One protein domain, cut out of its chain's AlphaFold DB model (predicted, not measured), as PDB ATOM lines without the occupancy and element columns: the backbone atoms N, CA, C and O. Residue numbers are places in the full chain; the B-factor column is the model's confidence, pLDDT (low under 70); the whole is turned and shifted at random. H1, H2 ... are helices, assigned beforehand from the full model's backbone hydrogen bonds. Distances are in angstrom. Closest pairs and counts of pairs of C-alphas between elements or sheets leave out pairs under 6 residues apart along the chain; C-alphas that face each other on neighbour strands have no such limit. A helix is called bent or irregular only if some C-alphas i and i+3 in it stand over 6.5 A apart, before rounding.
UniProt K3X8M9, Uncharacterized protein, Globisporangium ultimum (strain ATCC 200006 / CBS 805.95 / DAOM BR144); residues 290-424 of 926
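This is residues 290 to 424 of the 926 residues of an uncharacterized protein of Globisporangium ultimum (strain ATCC 200006 / CBS 805.95 / DAOM BR144) (UniProt K3X8M9). Three helices, H2, H3 and H4, make an up-and-down bundle, their centres in a triangle, splayed where H4 meets H2 at a steep tilt, and the kinked H2 is also the helix nearest to the middle of the whole. H1 packs along H2 on the side away from H4, the short H5 packs on the last part of H3, and a long unnamed link, residues 354 to 390, loops out past the end of the bundle where H2 begins and H3 ends before it comes back to H4. The printed part has 135 residues with five named helices, in the order H1 H2 H3 H4 H5, and no named strand; the class is all helix, with 84 residues in the helices. The whole is compact, with a radius of gyration of the C-alphas of 14.7 A, and rounded, with spans of 39 by 34 by 28 A.

H2, residues 314 to 337, is the longest helix by residues and the nearest to the mean of the C-alphas, its centre 4.5 A away. It has a kink of 37 degrees near residue 321, and it is irregular, with C-alphas 315 and 318 standing 7.7 A apart. H2 and H3, residues 341 to 353, are the hub, each touching three other helices. They form a helical hairpin, at a shallow tilt of 27 degrees, opposite ways; the closest C-alphas are those of Leu 324 and Tyr 351, 5.8 A apart. H2 touches H4, residues 391 to 407, with residues 325 to 336 alone, at a steep tilt of 42 degrees, the same way; the closest C-alphas are those of His 332 and Val 401, 5.8 A apart. H3 and H4 form a helical hairpin across their long link, at a shallow tilt of 33 degrees, only just short of steep, opposite ways. H4 touches H3 with residues 398 to 405 alone, and the closest C-alphas are those of Glu 341 and Leu 405, 7.0 A apart. H1, residues 291 to 311, forms a helical hairpin with H2, at a shallow tilt of 26 degrees, opposite ways; the closest C-alphas are those of Leu 299 and Lys 327, 6.2 A apart. H1 is only just irregular, with C-alphas 308 and 311 standing 6.51 A apart. H3 touches H5, residues 414 to 422, with residues 349 to 353 alone, at a shallow tilt of 19 degrees, the same way; the closest C-alphas are those of Ile 352 and Tyr 422, 6.6 A apart. H1 is apart from H3, H4 and H5, and H5 is apart from H2 and H4. Every O i to N i+4 pair is within hydrogen-bond range in H3 and H4, against 16 of 17 in H1, 17 of 20 in H2 and 4 of 5 in H5.

H2 measures 33.7 A from first to last C-alpha; C-alpha 314 is at (-17.120, -21.985, 12.518), and C-alpha 337 is at (-24.718, -35.762, 42.374). H1 measures 31.4 A, and its first C-alpha, that of Asp 291, is at (-26.423, -24.273, 44.358). H4 measures 24.3 A, H3 18.1 A and H5 13.8 A. H5 ends at C-alpha 422, at (-10.292, -36.555, 18.325).

The two C-alphas farthest apart, those of Arg 290 and Gly 369, are 45.7 A apart. The printed part has no cut. The links H1 to H2 and H2 to H3 are tight, H4 to H5 is short, and H3 to H4 is long, with 37 residues. In that long link residues 356 to 357 pair with residues 376 to 377, parallel. The mean pLDDT of the printed part is 87.2, and residues 290 to 291 and 379 to 382 are under 70.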
ATOM      1  N   ARG A 290     -29.947 -22.016  46.554       65.50
ATOM      2  CA  ARG A 290     -29.602 -23.422  46.293       65.50
ATOM      3  C   ARG A 290     -28.618 -23.510  45.128       65.50
ATOM      4  O   ARG A 290     -28.935 -23.065  44.021       65.50
ATOM      5  N   ASP A 291     -27.470 -24.129  45.370       68.56
ATOM      6  CA  ASP A 291     -26.423 -24.273  44.358       68.56
ATOM      7  C   ASP A 291     -26.907 -25.105  43.163       68.56
ATOM      8  O   ASP A 291     -26.594 -24.761  42.027       68.56
ATOM      9  N   ASP A 292     -27.772 -26.100  43.381       72.56
ATOM     10  CA  ASP A 292     -28.336 -26.923  42.302       72.56
ATOM     11  C   ASP A 292     -29.333 -26.155  41.432       72.56
ATOM     12  O   ASP A 292     -29.291 -26.241  40.208       72.56
ATOM     13  N   ALA A 293     -30.202 -25.341  42.040       76.56
ATOM     14  CA  ALA A 293     -31.154 -24.527  41.286       76.56
ATOM     15  C   ALA A 293     -30.434 -23.439  40.474       76.56
ATOM     16  O   ALA A 293     -30.809 -23.164  39.333       76.56
ATOM     17  N   LYS A 294     -29.378 -22.839  41.042       78.94
ATOM     18  CA  LYS A 294     -28.489 -21.920  40.319       78.94
ATOM     19  C   LYS A 294     -27.787 -22.628  39.165       78.94
ATOM     20  O   LYS A 294     -27.819 -22.123  38.048       78.94
ATOM     21  N   ARG A 295     -27.215 -23.810  39.422       85.00
ATOM     22  CA  ARG A 295     -26.538 -24.648  38.422       85.00
ATOM     23  C   ARG A 295     -27.479 -25.006  37.275       85.00
ATOM     24  O   ARG A 295     -27.113 -24.818  36.124       85.00
ATOM     25  N   GLN A 296     -28.701 -25.444  37.572       85.38
ATOM     26  CA  GLN A 296     -29.693 -25.815  36.563       85.38
ATOM     27  C   GLN A 296     -30.123 -24.620  35.700       85.38
ATOM     28  O   GLN A 296     -30.217 -24.754  34.483       85.38
ATOM     29  N   ARG A 297     -30.343 -23.444  36.301       86.44
ATOM     30  CA  ARG A 297     -30.635 -22.213  35.543       86.44
ATOM     31  C   ARG A 297     -29.472 -21.810  34.649       86.44
ATOM     32  O   ARG A 297     -29.680 -21.493  33.484       86.44
ATOM     33  N   GLU A 298     -28.252 -21.860  35.170       88.56
ATOM     34  CA  GLU A 298     -27.061 -21.536  34.389       88.56
ATOM     35  C   GLU A 298     -26.873 -22.527  33.229       88.56
ATOM     36  O   GLU A 298     -26.629 -22.110  32.102       88.56
ATOM     37  N   LEU A 299     -27.102 -23.826  33.448       92.12
ATOM     38  CA  LEU A 299     -27.108 -24.842  32.387       92.12
ATOM     39  C   LEU A 299     -28.180 -24.579  31.318       92.12
ATOM     40  O   LEU A 299     -27.913 -24.761  30.127       92.12
ATOM     41  N   GLN A 300     -29.377 -24.134  31.714       91.88
ATOM     42  CA  GLN A 300     -30.430 -23.726  30.779       91.88
ATOM     43  C   GLN A 300     -30.007 -22.499  29.963       91.88
ATOM     44  O   GLN A 300     -30.171 -22.499  28.744       91.88
ATOM     45  N   ASN A 301     -29.411 -21.490  30.601       91.75
ATOM     46  CA  ASN A 301     -28.919 -20.289  29.924       91.75
ATOM     47  C   ASN A 301     -27.787 -20.615  28.944       91.75
ATOM     48  O   ASN A 301     -27.855 -20.232  27.780       91.75
ATOM     49  N   LEU A 302     -26.798 -21.407  29.365       93.88
ATOM     50  CA  LEU A 302     -25.724 -21.885  28.491       93.88
ATOM     51  C   LEU A 302     -26.268 -22.683  27.303       93.88
ATOM     52  O   LEU A 302     -25.770 -22.536  26.189       93.88
ATOM     53  N   SER A 303     -27.307 -23.494  27.513       94.50
ATOM     54  CA  SER A 303     -27.950 -24.241  26.427       94.50
ATOM     55  C   SER A 303     -28.650 -23.312  25.433       94.50
ATOM     56  O   SER A 303     -28.451 -23.483  24.236       94.50
ATOM     57  N   LYS A 304     -29.367 -22.282  25.907       93.38
ATOM     58  CA  LYS A 304     -29.961 -21.243  25.044       93.38
ATOM     59  C   LYS A 304     -28.899 -20.478  24.249       93.38
ATOM     60  O   LYS A 304     -29.090 -20.220  23.065       93.38
ATOM     61  N   HIS A 305     -27.768 -20.136  24.872       93.69
ATOM     62  CA  HIS A 305     -26.670 -19.445  24.187       93.69
ATOM     63  C   HIS A 305     -26.052 -20.322  23.086       93.69
ATOM     64  O   HIS A 305     -25.780 -19.842  21.989       93.69
ATOM     65  N   LEU A 306     -25.839 -21.613  23.360       94.12
ATOM     66  CA  LEU A 306     -25.304 -22.560  22.377       94.12
ATOM     67  C   LEU A 306     -26.288 -22.838  21.234       94.12
ATOM     68  O   LEU A 306     -25.857 -22.947  20.089       94.12
ATOM     69  N   GLU A 307     -27.587 -22.910  21.531       93.81
ATOM     70  CA  GLU A 307     -28.650 -23.011  20.526       93.81
ATOM     71  C   GLU A 307     -28.660 -21.778  19.619       93.81
ATOM     72  O   GLU A 307     -28.634 -21.919  18.401       93.81
ATOM     73  N   TYR A 308     -28.564 -20.573  20.186       92.00
ATOM     74  CA  TYR A 308     -28.442 -19.339  19.406       92.00
ATOM     75  C   TYR A 308     -27.194 -19.327  18.506       92.00
ATOM     76  O   TYR A 308     -27.248 -18.886  17.361       92.00
ATOM     77  N   LEU A 309     -26.063 -19.861  18.983       92.44
ATOM     78  CA  LEU A 309     -24.850 -19.990  18.172       92.44
ATOM     79  C   LEU A 309     -24.931 -21.085  17.098       92.44
ATOM     80  O   LEU A 309     -24.001 -21.186  16.295       92.44
ATOM     81  N   SER A 310     -25.970 -21.920  17.062       90.81
ATOM     82  CA  SER A 310     -26.073 -23.000  16.067       90.81
ATOM     83  C   SER A 310     -26.258 -22.479  14.636       90.81
ATOM     84  O   SER A 310     -25.767 -23.109  13.700       90.81
ATOM     85  N   ASP A 311     -26.835 -21.284  14.478       88.06
ATOM     86  CA  ASP A 311     -27.037 -20.629  13.179       88.06
ATOM     87  C   ASP A 311     -25.754 -19.981  12.611       88.06
ATOM     88  O   ASP A 311     -25.673 -19.663  11.422       88.06
ATOM     89  N   PHE A 312     -24.719 -19.806  13.439       92.38
ATOM     90  CA  PHE A 312     -23.449 -19.170  13.064       92.38
ATOM     91  C   PHE A 312     -22.456 -20.172  12.449       92.38
ATOM     92  O   PHE A 312     -22.545 -21.384  12.651       92.38
ATOM     93  N   SER A 313     -21.449 -19.697  11.720       91.94
ATOM     94  CA  SER A 313     -20.407 -20.555  11.136       91.94
ATOM     95  C   SER A 313     -19.327 -20.950  12.148       91.94
ATOM     96  O   SER A 313     -19.411 -20.645  13.335       91.94
ATOM     97  N   ALA A 314     -18.274 -21.630  11.694       91.38
ATOM     98  CA  ALA A 314     -17.120 -21.985  12.518       91.38
ATOM     99  C   ALA A 314     -16.290 -20.773  13.003       91.38
ATOM    100  O   ALA A 314     -15.482 -20.935  13.915       91.38
ATOM    101  N   ALA A 315     -16.516 -19.557  12.490       89.31
ATOM    102  CA  ALA A 315     -15.834 -18.346  12.958       89.31
ATOM    103  C   ALA A 315     -16.069 -18.059  14.455       89.31
ATOM    104  O   ALA A 315     -15.186 -17.556  15.146       89.31
ATOM    105  N   VAL A 316     -17.226 -18.450  15.003       91.50
ATOM    106  CA  VAL A 316     -17.563 -18.253  16.430       91.50
ATOM    107  C   VAL A 316     -17.101 -19.403  17.338       91.50
ATOM    108  O   VAL A 316     -17.540 -19.515  18.485       91.50
ATOM    109  N   ASN A 317     -16.222 -20.286  16.856       91.94
ATOM    110  CA  ASN A 317     -15.763 -21.455  17.613       91.94
ATOM    111  C   ASN A 317     -15.074 -21.104  18.935       91.94
ATOM    112  O   ASN A 317     -15.182 -21.878  19.882       91.94
ATOM    113  N   SER A 318     -14.425 -19.942  19.038       89.75
ATOM    114  CA  SER A 318     -13.877 -19.447  20.307       89.75
ATOM    115  C   SER A 318     -14.968 -19.261  21.369       89.75
ATOM    116  O   SER A 318     -14.823 -19.755  22.486       89.75
ATOM    117  N   LEU A 319     -16.101 -18.649  21.007       91.31
ATOM    118  CA  LEU A 319     -17.258 -18.477  21.894       91.31
ATOM    119  C   LEU A 319     -17.903 -19.821  22.239       91.31
ATOM    120  O   LEU A 319     -18.198 -20.079  23.408       91.31
ATOM    121  N   ARG A 320     -18.081 -20.706  21.244       93.25
ATOM    122  CA  ARG A 320     -18.617 -22.060  21.476       93.25
ATOM    123  C   ARG A 320     -17.752 -22.840  22.450       93.25
ATOM    124  O   ARG A 320     -18.288 -23.456  23.364       93.25
ATOM    125  N   LEU A 321     -16.432 -22.788  22.278       93.12
ATOM    126  CA  LEU A 321     -15.476 -23.462  23.146       93.12
ATOM    127  C   LEU A 321     -15.630 -22.987  24.595       93.12
ATOM    128  O   LEU A 321     -15.782 -23.810  25.492       93.12
ATOM    129  N   THR A 322     -15.667 -21.675  24.826       92.38
ATOM    130  CA  THR A 322     -15.856 -21.098  26.164       92.38
ATOM    131  C   THR A 322     -17.187 -21.510  26.798       92.38
ATOM    132  O   THR A 322     -17.214 -21.912  27.962       92.38
ATOM    133  N   LEU A 323     -18.295 -21.434  26.057       94.12
ATOM    134  CA  LEU A 323     -19.620 -21.795  26.574       94.12
ATOM    135  C   LEU A 323     -19.732 -23.296  26.865       94.12
ATOM    136  O   LEU A 323     -20.238 -23.679  27.920       94.12
ATOM    137  N   LEU A 324     -19.222 -24.148  25.970       95.00
ATOM    138  CA  LEU A 324     -19.173 -25.597  26.170       95.00
ATOM    139  C   LEU A 324     -18.255 -25.974  27.336       95.00
ATOM    140  O   LEU A 324     -18.601 -26.877  28.090       95.00
ATOM    141  N   HIS A 325     -17.138 -25.266  27.536       94.06
ATOM    142  CA  HIS A 325     -16.259 -25.462  28.691       94.06
ATOM    143  C   HIS A 325     -17.012 -25.228  30.009       94.06
ATOM    144  O   HIS A 325     -17.002 -26.086  30.895       94.06
ATOM    145  N   GLN A 326     -17.716 -24.095  30.129       93.38
ATOM    146  CA  GLN A 326     -18.515 -23.800  31.323       93.38
ATOM    147  C   GLN A 326     -19.654 -24.811  31.496       93.38
ATOM    148  O   GLN A 326     -19.861 -25.322  32.598       93.38
ATOM    149  N   LYS A 327     -20.345 -25.175  30.406       95.06
ATOM    150  CA  LYS A 327     -21.414 -26.181  30.439       95.06
ATOM    151  C   LYS A 327     -20.887 -27.539  30.902       95.06
ATOM    152  O   LYS A 327     -21.501 -28.151  31.770       95.06
ATOM    153  N   LEU A 328     -19.737 -27.986  30.395       95.06
ATOM    154  CA  LEU A 328     -19.089 -29.231  30.811       95.06
ATOM    155  C   LEU A 328     -18.709 -29.227  32.283       95.06
ATOM    156  O   LEU A 328     -18.979 -30.205  32.975       95.06
ATOM    157  N   ARG A 329     -18.122 -28.135  32.777       92.50
ATOM    158  CA  ARG A 329     -17.765 -28.000  34.192       92.50
ATOM    159  C   ARG A 329     -18.996 -28.138  35.091       92.50
ATOM    160  O   ARG A 329     -18.948 -28.863  36.082       92.50
ATOM    161  N   LEU A 330     -20.106 -27.488  34.738       91.88
ATOM    162  CA  LEU A 330     -21.355 -27.572  35.500       91.88
ATOM    163  C   LEU A 330     -22.035 -28.944  35.378       91.88
ATOM    164  O   LEU A 330     -22.500 -29.472  36.386       91.88
ATOM    165  N   LEU A 331     -22.060 -29.544  34.184       92.56
ATOM    166  CA  LEU A 331     -22.594 -30.894  33.978       92.56
ATOM    167  C   LEU A 331     -21.765 -31.950  34.704       92.56
ATOM    168  O   LEU A 331     -22.336 -32.878  35.256       92.56
ATOM    169  N   HIS A 332     -20.441 -31.811  34.750       89.94
ATOM    170  CA  HIS A 332     -19.578 -32.702  35.522       89.94
ATOM    171  C   HIS A 332     -19.910 -32.638  37.016       89.94
ATOM    172  O   HIS A 332     -20.081 -33.676  37.655       89.94
ATOM    173  N   LEU A 333     -20.071 -31.426  37.561       86.50
ATOM    174  CA  LEU A 333     -20.506 -31.238  38.946       86.50
ATOM    175  C   LEU A 333     -21.889 -31.851  39.191       86.50
ATOM    176  O   LEU A 333     -22.085 -32.510  40.204       86.50
ATOM    177  N   GLN A 334     -22.839 -31.676  38.267       87.00
ATOM    178  CA  GLN A 334     -24.161 -32.303  38.359       87.00
ATOM    179  C   GLN A 334     -24.092 -33.828  38.274       87.00
ATOM    180  O   GLN A 334     -24.747 -34.483  39.070       87.00
ATOM    181  N   HIS A 335     -23.286 -34.381  37.366       86.19
ATOM    182  CA  HIS A 335     -23.127 -35.821  37.168       86.19
ATOM    183  C   HIS A 335     -22.624 -36.525  38.425       86.19
ATOM    184  O   HIS A 335     -23.016 -37.658  38.691       86.19
ATOM    185  N   MET A 336     -21.784 -35.844  39.214       79.50
ATOM    186  CA  MET A 336     -21.388 -36.349  40.522       79.50
ATOM    187  C   MET A 336     -22.625 -36.600  41.393       79.50
ATOM    188  O   MET A 336     -22.733 -37.656  42.005       79.50
ATOM    189  N   ASP A 337     -23.562 -35.662  41.473       76.75
ATOM    190  CA  ASP A 337     -24.718 -35.762  42.374       76.75
ATOM    191  C   ASP A 337     -25.852 -36.620  41.791       76.75
ATOM    192  O   ASP A 337     -26.433 -37.453  42.483       76.75
ATOM    193  N   ILE A 338     -26.156 -36.419  40.509       81.62
ATOM    194  CA  ILE A 338     -27.252 -37.042  39.774       81.62
ATOM    195  C   ILE A 338     -26.682 -37.580  38.456       81.62
ATOM    196  O   ILE A 338     -26.272 -36.775  37.614       81.62
ATOM    197  N   PRO A 339     -26.691 -38.906  38.222       82.88
ATOM    198  CA  PRO A 339     -26.192 -39.487  36.981       82.88
ATOM    199  C   PRO A 339     -26.856 -38.872  35.739       82.88
ATOM    200  O   PRO A 339     -28.054 -39.028  35.500       82.88
ATOM    201  N   CYS A 340     -26.073 -38.118  34.968       87.31
ATOM    202  CA  CYS A 340     -26.472 -37.527  33.690       87.31
ATOM    203  C   CYS A 340     -25.502 -37.876  32.542       87.31
ATOM    204  O   CYS A 340     -25.107 -37.009  31.759       87.31
ATOM    205  N   GLU A 341     -25.093 -39.146  32.438       88.25
ATOM    206  CA  GLU A 341     -24.136 -39.630  31.430       88.25
ATOM    207  C   GLU A 341     -24.500 -39.242  29.988       88.25
ATOM    208  O   GLU A 341     -23.608 -38.772  29.283       88.25
ATOM    209  N   PRO A 342     -25.759 -39.376  29.513       89.19
ATOM    210  CA  PRO A 342     -26.072 -39.114  28.108       89.19
ATOM    211  C   PRO A 342     -25.794 -37.666  27.695       89.19
ATOM    212  O   PRO A 342     -25.194 -37.415  26.649       89.19
ATOM    213  N   GLU A 343     -26.196 -36.703  28.530       90.62
ATOM    214  CA  GLU A 343     -25.973 -35.281  28.258       90.62
ATOM    215  C   GLU A 343     -24.498 -34.901  28.435       90.62
ATOM    216  O   GLU A 343     -23.960 -34.122  27.640       90.62
ATOM    217  N   LEU A 344     -23.816 -35.493  29.421       91.69
ATOM    218  CA  LEU A 344     -22.392 -35.269  29.658       91.69
ATOM    219  C   LEU A 344     -21.536 -35.776  28.487       91.69
ATOM    220  O   LEU A 344     -20.679 -35.040  28.000       91.69
ATOM    221  N   VAL A 345     -21.801 -36.990  27.986       92.31
ATOM    222  CA  VAL A 345     -21.123 -37.564  26.809       92.31
ATOM    223  C   VAL A 345     -21.398 -36.717  25.572       92.31
ATOM    224  O   VAL A 345     -20.459 -36.368  24.858       92.31
ATOM    225  N   LYS A 346     -22.660 -36.337  25.328       92.81
ATOM    226  CA  LYS A 346     -23.022 -35.471  24.199       92.81
ATOM    227  C   LYS A 346     -22.234 -34.158  24.229       92.81
ATOM    228  O   LYS A 346     -21.577 -33.822  23.245       92.81
ATOM    229  N   THR A 347     -22.248 -33.464  25.365       95.00
ATOM    230  CA  THR A 347     -21.557 -32.175  25.526       95.00
ATOM    231  C   THR A 347     -20.038 -32.335  25.422       95.00
ATOM    232  O   THR A 347     -19.374 -31.477  24.848       95.00
ATOM    233  N   LEU A 348     -19.467 -33.445  25.910       95.75
ATOM    234  CA  LEU A 348     -18.034 -33.732  25.777       95.75
ATOM    235  C   LEU A 348     -17.636 -33.921  24.315       95.75
ATOM    236  O   LEU A 348     -16.634 -33.361  23.881       95.75
ATOM    237  N   LEU A 349     -18.420 -34.684  23.552       94.19
ATOM    238  CA  LEU A 349     -18.166 -34.904  22.129       94.19
ATOM    239  C   LEU A 349     -18.300 -33.602  21.331       94.19
ATOM    240  O   LEU A 349     -17.462 -33.324  20.479       94.19
ATOM    241  N   GLU A 350     -19.316 -32.784  21.613       94.56
ATOM    242  CA  GLU A 350     -19.453 -31.442  21.030       94.56
ATOM    243  C   GLU A 350     -18.257 -30.557  21.384       94.56
ATOM    244  O   GLU A 350     -17.706 -29.894  20.506       94.56
ATOM    245  N   TYR A 351     -17.802 -30.608  22.639       95.50
ATOM    246  CA  TYR A 351     -16.640 -29.866  23.097       95.50
ATOM    247  C   TYR A 351     -15.391 -30.269  22.341       95.50
ATOM    248  O   TYR A 351     -14.802 -29.395  21.725       95.50
ATOM    249  N   ILE A 352     -14.985 -31.546  22.337       94.56
ATOM    250  CA  ILE A 352     -13.727 -32.012  21.712       94.56
ATOM    251  C   ILE A 352     -13.724 -31.887  20.181       94.56
ATOM    252  O   ILE A 352     -12.654 -31.791  19.585       94.56
ATOM    253  N   LYS A 353     -14.895 -31.820  19.536       93.31
ATOM    254  CA  LYS A 353     -15.016 -31.570  18.090       93.31
ATOM    255  C   LYS A 353     -14.574 -30.169  17.673       93.31
ATOM    256  O   LYS A 353     -14.213 -29.980  16.515       93.31
ATOM    257  N   VAL A 354     -14.601 -29.188  18.580       92.81
ATOM    258  CA  VAL A 354     -14.201 -27.812  18.251       92.81
ATOM    259  C   VAL A 354     -12.689 -27.762  17.958       92.81
ATOM    260  O   VAL A 354     -11.884 -28.126  18.818       92.81
ATOM    261  N   PRO A 355     -12.243 -27.316  16.776       91.38
ATOM    262  CA  PRO A 355     -10.817 -27.206  16.487       91.38
ATOM    263  C   PRO A 355     -10.195 -26.092  17.335       91.38
ATOM    264  O   PRO A 355     -10.736 -24.986  17.401       91.38
ATOM    265  N   ARG A 356      -9.058 -26.366  17.986       90.50
ATOM    266  CA  ARG A 356      -8.370 -25.383  18.838       90.50
ATOM    267  C   ARG A 356      -6.846 -25.488  18.778       90.50
ATOM    268  O   ARG A 356      -6.304 -26.572  18.570       90.50
ATOM    269  N   LEU A 357      -6.163 -24.361  18.967       85.50
ATOM    270  CA  LEU A 357      -4.701 -24.266  19.038       85.50
ATOM    271  C   LEU A 357      -4.207 -24.455  20.477       85.50
ATOM    272  O   LEU A 357      -4.873 -24.056  21.427       85.50
ATOM    273  N   GLY A 358      -3.008 -25.024  20.632       79.38
ATOM    274  CA  GLY A 358      -2.349 -25.191  21.934       79.38
ATOM    275  C   GLY A 358      -2.730 -26.459  22.709       79.38
ATOM    276  O   GLY A 358      -2.180 -26.686  23.779       79.38
ATOM    277  N   ALA A 359      -3.609 -27.311  22.170       85.56
ATOM    278  CA  ALA A 359      -4.033 -28.560  22.806       85.56
ATOM    279  C   ALA A 359      -3.210 -29.767  22.307       85.56
ATOM    280  O   ALA A 359      -3.576 -30.424  21.335       85.56
ATOM    281  N   SER A 360      -2.093 -30.081  22.973       86.38
ATOM    282  CA  SER A 360      -1.182 -31.178  22.578       86.38
ATOM    283  C   SER A 360      -1.781 -32.590  22.690       86.38
ATOM    284  O   SER A 360      -1.282 -33.527  22.071       86.38
ATOM    285  N   TYR A 361      -2.854 -32.748  23.464       88.62
ATOM    286  CA  TYR A 361      -3.613 -33.992  23.645       88.62
ATOM    287  C   TYR A 361      -4.662 -34.238  22.551       88.62
ATOM    288  O   TYR A 361      -5.267 -35.310  22.504       88.62
ATOM    289  N   MET A 362      -4.898 -33.266  21.667       90.88
ATOM    290  CA  MET A 362      -5.784 -33.426  20.516       90.88
ATOM    291  C   MET A 362      -5.008 -33.893  19.287       90.88
ATOM    292  O   MET A 362      -3.845 -33.541  19.088       90.88
ATOM    293  N   LYS A 363      -5.655 -34.677  18.423       90.38
ATOM    294  CA  LYS A 363      -5.046 -35.102  17.162       90.38
ATOM    295  C   LYS A 363      -4.860 -33.901  16.226       90.38
ATOM    296  O   LYS A 363      -5.815 -33.153  16.014       90.38
ATOM    297  N   PRO A 364      -3.700 -33.769  15.553       85.06
ATOM    298  CA  PRO A 364      -3.485 -32.714  14.559       85.06
ATOM    299  C   PRO A 364      -4.501 -32.731  13.406       85.06
ATOM    300  O   PRO A 364      -4.754 -31.705  12.785       85.06
ATOM    301  N   THR A 365      -5.119 -33.884  13.128       85.69
ATOM    302  CA  THR A 365      -6.162 -34.032  12.104       85.69
ATOM    303  C   THR A 365      -7.439 -33.254  12.414       85.69
ATOM    304  O   THR A 365      -8.188 -32.970  11.488       85.69
ATOM    305  N   VAL A 366      -7.694 -32.885  13.675       85.44
ATOM    306  CA  VAL A 366      -8.907 -32.141  14.068       85.44
ATOM    307  C   VAL A 366      -8.891 -30.707  13.537       85.44
ATOM    308  O   VAL A 366      -9.941 -30.170  13.208       85.44
ATOM    309  N   SER A 367      -7.714 -30.088  13.427       84.44
ATOM    310  CA  SER A 367      -7.539 -28.745  12.856       84.44
ATOM    311  C   SER A 367      -7.007 -28.762  11.417       84.44
ATOM    312  O   SER A 367      -6.884 -27.708  10.794       84.44
ATOM    313  N   ALA A 368      -6.700 -29.941  10.866       84.75
ATOM    314  CA  ALA A 368      -6.146 -30.069   9.525       84.75
ATOM    315  C   ALA A 368      -7.156 -29.624   8.453       84.75
ATOM    316  O   ALA A 368      -8.280 -30.117   8.396       84.75
ATOM    317  N   GLY A 369      -6.740 -28.704   7.579       81.69
ATOM    318  CA  GLY A 369      -7.579 -28.190   6.490       81.69
ATOM    319  C   GLY A 369      -8.666 -27.198   6.923       81.69
ATOM    320  O   GLY A 369      -9.465 -26.787   6.086       81.69
ATOM    321  N   ILE A 370      -8.693 -26.795   8.199       87.50
ATOM    322  CA  ILE A 370      -9.617 -25.781   8.716       87.50
ATOM    323  C   ILE A 370      -8.955 -24.393   8.613       87.50
ATOM    324  O   ILE A 370      -7.791 -24.260   9.002       87.50
ATOM    325  N   PRO A 371      -9.659 -23.358   8.109       88.19
ATOM    326  CA  PRO A 371      -9.149 -21.986   8.083       88.19
ATOM    327  C   PRO A 371      -8.705 -21.509   9.467       88.19
ATOM    328  O   PRO A 371      -9.352 -21.824  10.465       88.19
ATOM    329  N   ALA A 372      -7.624 -20.728   9.535       84.94
ATOM    330  CA  ALA A 372      -7.059 -20.279  10.807       84.94
ATOM    331  C   ALA A 372      -8.075 -19.490  11.654       84.94
ATOM    332  O   ALA A 372      -8.123 -19.691  12.865       84.94
ATOM    333  N   GLU A 373      -8.939 -18.673  11.035       82.19
ATOM    334  CA  GLU A 373     -10.014 -17.949  11.732       82.19
ATOM    335  C   GLU A 373     -11.081 -18.851  12.376       82.19
ATOM    336  O   GLU A 373     -11.787 -18.424  13.286       82.19
ATOM    337  N   HIS A 374     -11.205 -20.105  11.935       88.56
ATOM    338  CA  HIS A 374     -12.174 -21.069  12.463       88.56
ATOM    339  C   HIS A 374     -11.596 -21.938  13.587       88.56
ATOM    340  O   HIS A 374     -12.328 -22.721  14.204       88.56
ATOM    341  N   VAL A 375     -10.292 -21.826  13.860       89.50
ATOM    342  CA  VAL A 375      -9.614 -22.556  14.933       89.50
ATOM    343  C   VAL A 375      -9.583 -21.688  16.190       89.50
ATOM    344  O   VAL A 375      -9.009 -20.602  16.210       89.50
ATOM    345  N   ALA A 376     -10.186 -22.172  17.275       88.56
ATOM    346  CA  ALA A 376     -10.247 -21.440  18.536       88.56
ATOM    347  C   ALA A 376      -8.854 -21.305  19.187       88.56
ATOM    348  O   ALA A 376      -8.089 -22.268  19.257       88.56
ATOM    349  N   ALA A 377      -8.533 -20.123  19.717       84.12
ATOM    350  CA  ALA A 377      -7.281 -19.872  20.433       84.12
ATOM    351  C   ALA A 377      -7.485 -19.907  21.959       84.12
ATOM    352  O   ALA A 377      -8.244 -19.105  22.513       84.12
ATOM    353  N   LEU A 378      -6.774 -20.811  22.636       82.31
ATOM    354  CA  LEU A 378      -6.701 -20.863  24.100       82.31
ATOM    355  C   LEU A 378      -5.905 -19.660  24.641       82.31
ATOM    356  O   LEU A 378      -4.966 -19.188  24.003       82.31
ATOM    357  N   GLY A 379      -6.263 -19.164  25.827       68.50
ATOM    358  CA  GLY A 379      -5.563 -18.061  26.500       68.50
ATOM    359  C   GLY A 379      -5.972 -16.646  26.074       68.50
ATOM    360  O   GLY A 379      -5.391 -15.682  26.567       68.50
ATOM    361  N   SER A 380      -6.968 -16.494  25.196       64.81
ATOM    362  CA  SER A 380      -7.536 -15.181  24.861       64.81
ATOM    363  C   SER A 380      -8.454 -14.667  25.982       64.81
ATOM    364  O   SER A 380      -9.204 -15.437  26.586       64.81
ATOM    365  N   ALA A 381      -8.381 -13.364  26.285       55.78
ATOM    366  CA  ALA A 381      -9.263 -12.733  27.266       55.78
ATOM    367  C   ALA A 381     -10.727 -12.890  26.825       55.78
ATOM    368  O   ALA A 381     -11.089 -12.553  25.696       55.78
ATOM    369  N   ASN A 382     -11.565 -13.427  27.708       68.38
ATOM    370  CA  ASN A 382     -12.920 -13.803  27.348       68.38
ATOM    371  C   ASN A 382     -13.894 -12.621  27.464       68.38
ATOM    372  O   ASN A 382     -14.202 -12.143  28.554       68.38
ATOM    373  N   SER A 383     -14.443 -12.210  26.321       79.69
ATOM    374  CA  SER A 383     -15.459 -11.154  26.219       79.69
ATOM    375  C   SER A 383     -16.790 -11.459  26.931       79.69
ATOM    376  O   SER A 383     -17.580 -10.543  27.145       79.69
ATOM    377  N   LEU A 384     -17.043 -12.712  27.328       85.00
ATOM    378  CA  LEU A 384     -18.276 -13.148  28.002       85.00
ATOM    379  C   LEU A 384     -18.208 -13.101  29.540       85.00
ATOM    380  O   LEU A 384     -19.122 -13.590  30.201       85.00
ATOM    381  N   GLY A 385     -17.117 -12.584  30.118       84.00
ATOM    382  CA  GLY A 385     -16.977 -12.419  31.571       84.00
ATOM    383  C   GLY A 385     -16.658 -13.695  32.366       84.00
ATOM    384  O   GLY A 385     -16.662 -13.643  33.592       84.00
ATOM    385  N   TYR A 386     -16.363 -14.824  31.708       86.31
ATOM    386  CA  TYR A 386     -15.803 -16.005  32.389       86.31
ATOM    387  C   TYR A 386     -14.275 -15.948  32.451       86.31
ATOM    388  O   TYR A 386     -13.649 -15.270  31.638       86.31
ATOM    389  N   ASP A 387     -13.689 -16.742  33.349       82.12
ATOM    390  CA  ASP A 387     -12.239 -16.913  33.455       82.12
ATOM    391  C   ASP A 387     -11.598 -17.288  32.108       82.12
ATOM    392  O   ASP A 387     -12.172 -18.024  31.296       82.12
ATOM    393  N   THR A 388     -10.384 -16.785  31.875       84.38
ATOM    394  CA  THR A 388      -9.602 -17.086  30.672       84.38
ATOM    395  C   THR A 388      -9.357 -18.589  30.555       84.38
ATOM    396  O   THR A 388      -8.769 -19.207  31.443       84.38
ATOM    397  N   LEU A 389      -9.757 -19.173  29.423       87.69
ATOM    398  CA  LEU A 389      -9.582 -20.599  29.162       87.69
ATOM    399  C   LEU A 389      -8.120 -20.902  28.807       87.69
ATOM    400  O   LEU A 389      -7.697 -20.740  27.662       87.69
ATOM    401  N   THR A 390      -7.339 -21.326  29.798       90.31
ATOM    402  CA  THR A 390      -5.947 -21.757  29.610       90.31
ATOM    403  C   THR A 390      -5.875 -23.187  29.074       90.31
ATOM    404  O   THR A 390      -6.817 -23.966  29.217       90.31
ATOM    405  N   SER A 391      -4.732 -23.566  28.491       89.31
ATOM    406  CA  SER A 391      -4.505 -24.957  28.070       89.31
ATOM    407  C   SER A 391      -4.575 -25.950  29.230       89.31
ATOM    408  O   SER A 391      -5.004 -27.081  29.023       89.31
ATOM    409  N   GLU A 392      -4.196 -25.528  30.437       89.62
ATOM    410  CA  GLU A 392      -4.304 -26.368  31.629       89.62
ATOM    411  C   GLU A 392      -5.769 -26.581  32.026       89.62
ATOM    412  O   GLU A 392      -6.188 -27.711  32.252       89.62
ATOM    413  N   ALA A 393      -6.582 -25.517  32.031       90.00
ATOM    414  CA  ALA A 393      -8.008 -25.622  32.334       90.00
ATOM    415  C   ALA A 393      -8.769 -26.467  31.292       90.00
ATOM    416  O   ALA A 393      -9.621 -27.274  31.667       90.00
ATOM    417  N   ASP A 394      -8.446 -26.321  29.999       92.12
ATOM    418  CA  ASP A 394      -9.017 -27.140  28.917       92.12
ATOM    419  C   ASP A 394      -8.682 -28.628  29.099       92.12
ATOM    420  O   ASP A 394      -9.578 -29.472  29.052       92.12
ATOM    421  N   ARG A 395      -7.418 -28.957  29.398       92.00
ATOM    422  CA  ARG A 395      -7.005 -30.336  29.686       92.00
ATOM    423  C   ARG A 395      -7.702 -30.886  30.929       92.00
ATOM    424  O   ARG A 395      -8.223 -32.002  30.900       92.00
ATOM    425  N   GLN A 396      -7.726 -30.107  32.007       91.50
ATOM    426  CA  GLN A 396      -8.241 -30.530  33.304       91.50
ATOM    427  C   GLN A 396      -9.737 -30.862  33.248       91.50
ATOM    428  O   GLN A 396     -10.135 -31.908  33.761       91.50
ATOM    429  N   VAL A 397     -10.562 -30.050  32.569       92.69
ATOM    430  CA  VAL A 397     -12.003 -30.345  32.447       92.69
ATOM    431  C   VAL A 397     -12.255 -31.641  31.670       92.69
ATOM    432  O   VAL A 397     -13.130 -32.417  32.047       92.69
ATOM    433  N   ILE A 398     -11.465 -31.917  30.623       93.44
ATOM    434  CA  ILE A 398     -11.567 -33.165  29.854       93.44
ATOM    435  C   ILE A 398     -11.199 -34.347  30.752       93.44
ATOM    436  O   ILE A 398     -11.954 -35.318  30.818       93.44
ATOM    437  N   CYS A 399     -10.082 -34.259  31.480       90.81
ATOM    438  CA  CYS A 399      -9.657 -35.289  32.428       90.81
ATOM    439  C   CYS A 399     -10.731 -35.575  33.486       90.81
ATOM    440  O   CYS A 399     -11.045 -36.737  33.739       90.81
ATOM    441  N   ASP A 400     -11.317 -34.542  34.089       88.81
ATOM    442  CA  ASP A 400     -12.324 -34.701  35.141       88.81
ATOM    443  C   ASP A 400     -13.615 -35.342  34.613       88.81
ATOM    444  O   ASP A 400     -14.129 -36.292  35.214       88.81
ATOM    445  N   VAL A 401     -14.095 -34.915  33.441       91.38
ATOM    446  CA  VAL A 401     -15.266 -35.518  32.786       91.38
ATOM    447  C   VAL A 401     -15.004 -36.980  32.424       91.38
ATOM    448  O   VAL A 401     -15.827 -37.840  32.743       91.38
ATOM    449  N   LEU A 402     -13.859 -37.284  31.803       90.88
ATOM    450  CA  LEU A 402     -13.487 -38.654  31.435       90.88
ATOM    451  C   LEU A 402     -13.374 -39.562  32.660       90.88
ATOM    452  O   LEU A 402     -13.818 -40.707  32.609       90.88
ATOM    453  N   ARG A 403     -12.842 -39.052  33.778       86.69
ATOM    454  CA  ARG A 403     -12.804 -39.792  35.045       86.69
ATOM    455  C   ARG A 403     -14.203 -40.122  35.545       86.69
ATOM    456  O   ARG A 403     -14.443 -41.271  35.904       86.69
ATOM    457  N   GLY A 404     -15.123 -39.155  35.520       84.44
ATOM    458  CA  GLY A 404     -16.530 -39.389  35.859       84.44
ATOM    459  C   GLY A 404     -17.140 -40.497  34.998       84.44
ATOM    460  O   GLY A 404     -17.640 -41.487  35.526       84.44
ATOM    461  N   LEU A 405     -16.978 -40.403  33.676       88.06
ATOM    462  CA  LEU A 405     -17.518 -41.380  32.727       88.06
ATOM    463  C   LEU A 405     -16.910 -42.781  32.896       88.06
ATOM    464  O   LEU A 405     -17.637 -43.751  33.075       88.06
ATOM    465  N   TRP A 406     -15.584 -42.922  32.889       87.12
ATOM    466  CA  TRP A 406     -14.928 -44.233  32.996       87.12
ATOM    467  C   TRP A 406     -15.057 -44.884  34.380       87.12
ATOM    468  O   TRP A 406     -14.805 -46.093  34.505       87.12
ATOM    469  N   SER A 407     -15.426 -44.107  35.402       81.12
ATOM    470  CA  SER A 407     -15.793 -44.625  36.721       81.12
ATOM    471  C   SER A 407     -17.191 -45.254  36.741       81.12
ATOM    472  O   SER A 407     -17.412 -46.164  37.538       81.12
ATOM    473  N   SER A 408     -18.093 -44.863  35.837       80.75
ATOM    474  CA  SER A 408     -19.434 -45.442  35.696       80.75
ATOM    475  C   SER A 408     -19.393 -46.751  34.893       80.75
ATOM    476  O   SER A 408     -18.640 -46.884  33.929       80.75
ATOM    477  N   ASP A 409     -20.184 -47.746  35.305       72.62
ATOM    478  CA  ASP A 409     -20.346 -49.019  34.576       72.62
ATOM    479  C   ASP A 409     -21.382 -48.925  33.443       72.62
ATOM    480  O   ASP A 409     -21.488 -49.826  32.616       72.62
ATOM    481  N   SER A 410     -22.124 -47.817  33.382       74.31
ATOM    482  CA  SER A 410     -23.203 -47.579  32.414       74.31
ATOM    483  C   SER A 410     -22.713 -47.027  31.070       74.31
ATOM    484  O   SER A 410     -23.513 -46.818  30.160       74.31
ATOM    485  N   VAL A 411     -21.417 -46.733  30.947       73.19
ATOM    486  CA  VAL A 411     -20.825 -46.050  29.791       73.19
ATOM    487  C   VAL A 411     -20.464 -47.075  28.706       73.19
ATOM    488  O   VAL A 411     -19.632 -47.947  28.958       73.19
ATOM    489  N   PRO A 412     -21.054 -46.992  27.495       73.38
ATOM    490  CA  PRO A 412     -20.753 -47.920  26.406       73.38
ATOM    491  C   PRO A 412     -19.271 -47.920  26.012       73.38
ATOM    492  O   PRO A 412     -18.665 -46.857  25.866       73.38
ATOM    493  N   GLU A 413     -18.712 -49.098  25.715       70.75
ATOM    494  CA  GLU A 413     -17.335 -49.233  25.202       70.75
ATOM    495  C   GLU A 413     -17.108 -48.458  23.888       70.75
ATOM    496  O   GLU A 413     -15.991 -48.036  23.589       70.75
ATOM    497  N   SER A 414     -18.174 -48.184  23.126       79.25
ATOM    498  CA  SER A 414     -18.123 -47.393  21.889       79.25
ATOM    499  C   SER A 414     -17.663 -45.943  22.090       79.25
ATOM    500  O   SER A 414     -17.268 -45.284  21.126       79.25
ATOM    501  N   ILE A 415     -17.691 -45.419  23.319       84.56
ATOM    502  CA  ILE A 415     -17.216 -44.057  23.607       84.56
ATOM    503  C   ILE A 415     -15.705 -43.955  23.422       84.56
ATOM    504  O   ILE A 415     -15.232 -42.942  22.913       84.56
ATOM    505  N   ASP A 416     -14.946 -45.005  23.745       84.69
ATOM    506  CA  ASP A 416     -13.494 -44.990  23.563       84.69
ATOM    507  C   ASP A 416     -13.116 -44.816  22.087       84.69
ATOM    508  O   ASP A 416     -12.211 -44.043  21.774       84.69
ATOM    509  N   SER A 417     -13.847 -45.468  21.173       87.31
ATOM    510  CA  SER A 417     -13.652 -45.272  19.732       87.31
ATOM    511  C   SER A 417     -13.962 -43.841  19.295       87.31
ATOM    512  O   SER A 417     -13.160 -43.255  18.574       87.31
ATOM    513  N   SER A 418     -15.057 -43.242  19.777       89.38
ATOM    514  CA  SER A 418     -15.406 -41.853  19.443       89.38
ATOM    515  C   SER A 418     -14.409 -40.839  20.010       89.38
ATOM    516  O   SER A 418     -14.101 -39.850  19.357       89.38
ATOM    517  N   LEU A 419     -13.863 -41.072  21.206       91.00
ATOM    518  CA  LEU A 419     -12.816 -40.224  21.784       91.00
ATOM    519  C   LEU A 419     -11.505 -40.341  20.998       91.00
ATOM    520  O   LEU A 419     -10.842 -39.331  20.756       91.00
ATOM    521  N   ALA A 420     -11.152 -41.556  20.571       90.69
ATOM    522  CA  ALA A 420      -9.951 -41.820  19.789       90.69
ATOM    523  C   ALA A 420      -9.980 -41.167  18.398       90.69
ATOM    524  O   ALA A 420      -8.927 -41.029  17.784       90.69
ATOM    525  N   GLU A 421     -11.131 -40.727  17.885       91.50
ATOM    526  CA  GLU A 421     -11.198 -39.920  16.657       91.50
ATOM    527  C   GLU A 421     -10.581 -38.523  16.842       91.50
ATOM    528  O   GLU A 421      -9.970 -38.000  15.908       91.50
ATOM    529  N   TYR A 422     -10.670 -37.949  18.048       92.31
ATOM    530  CA  TYR A 422     -10.292 -36.555  18.325       92.31
ATOM    531  C   TYR A 422      -9.065 -36.405  19.236       92.31
ATOM    532  O   TYR A 422      -8.320 -35.434  19.098       92.31
ATOM    533  N   LEU A 423      -8.828 -37.346  20.152       93.00
ATOM    534  CA  LEU A 423      -7.748 -37.299  21.145       93.00
ATOM    535  C   LEU A 423      -6.619 -38.282  20.799       93.00
ATOM    536  O   LEU A 423      -6.836 -39.300  20.136       93.00
ATOM    537  N   THR A 424      -5.389 -37.968  21.211       91.69
ATOM    538  CA  THR A 424      -4.210 -38.808  20.938       91.69
ATOM    539  C   THR A 424      -4.190 -40.062  21.822       91.69
ATOM    540  O   THR A 424      -4.650 -40.034  22.964       91.69
TER     541      THR A 424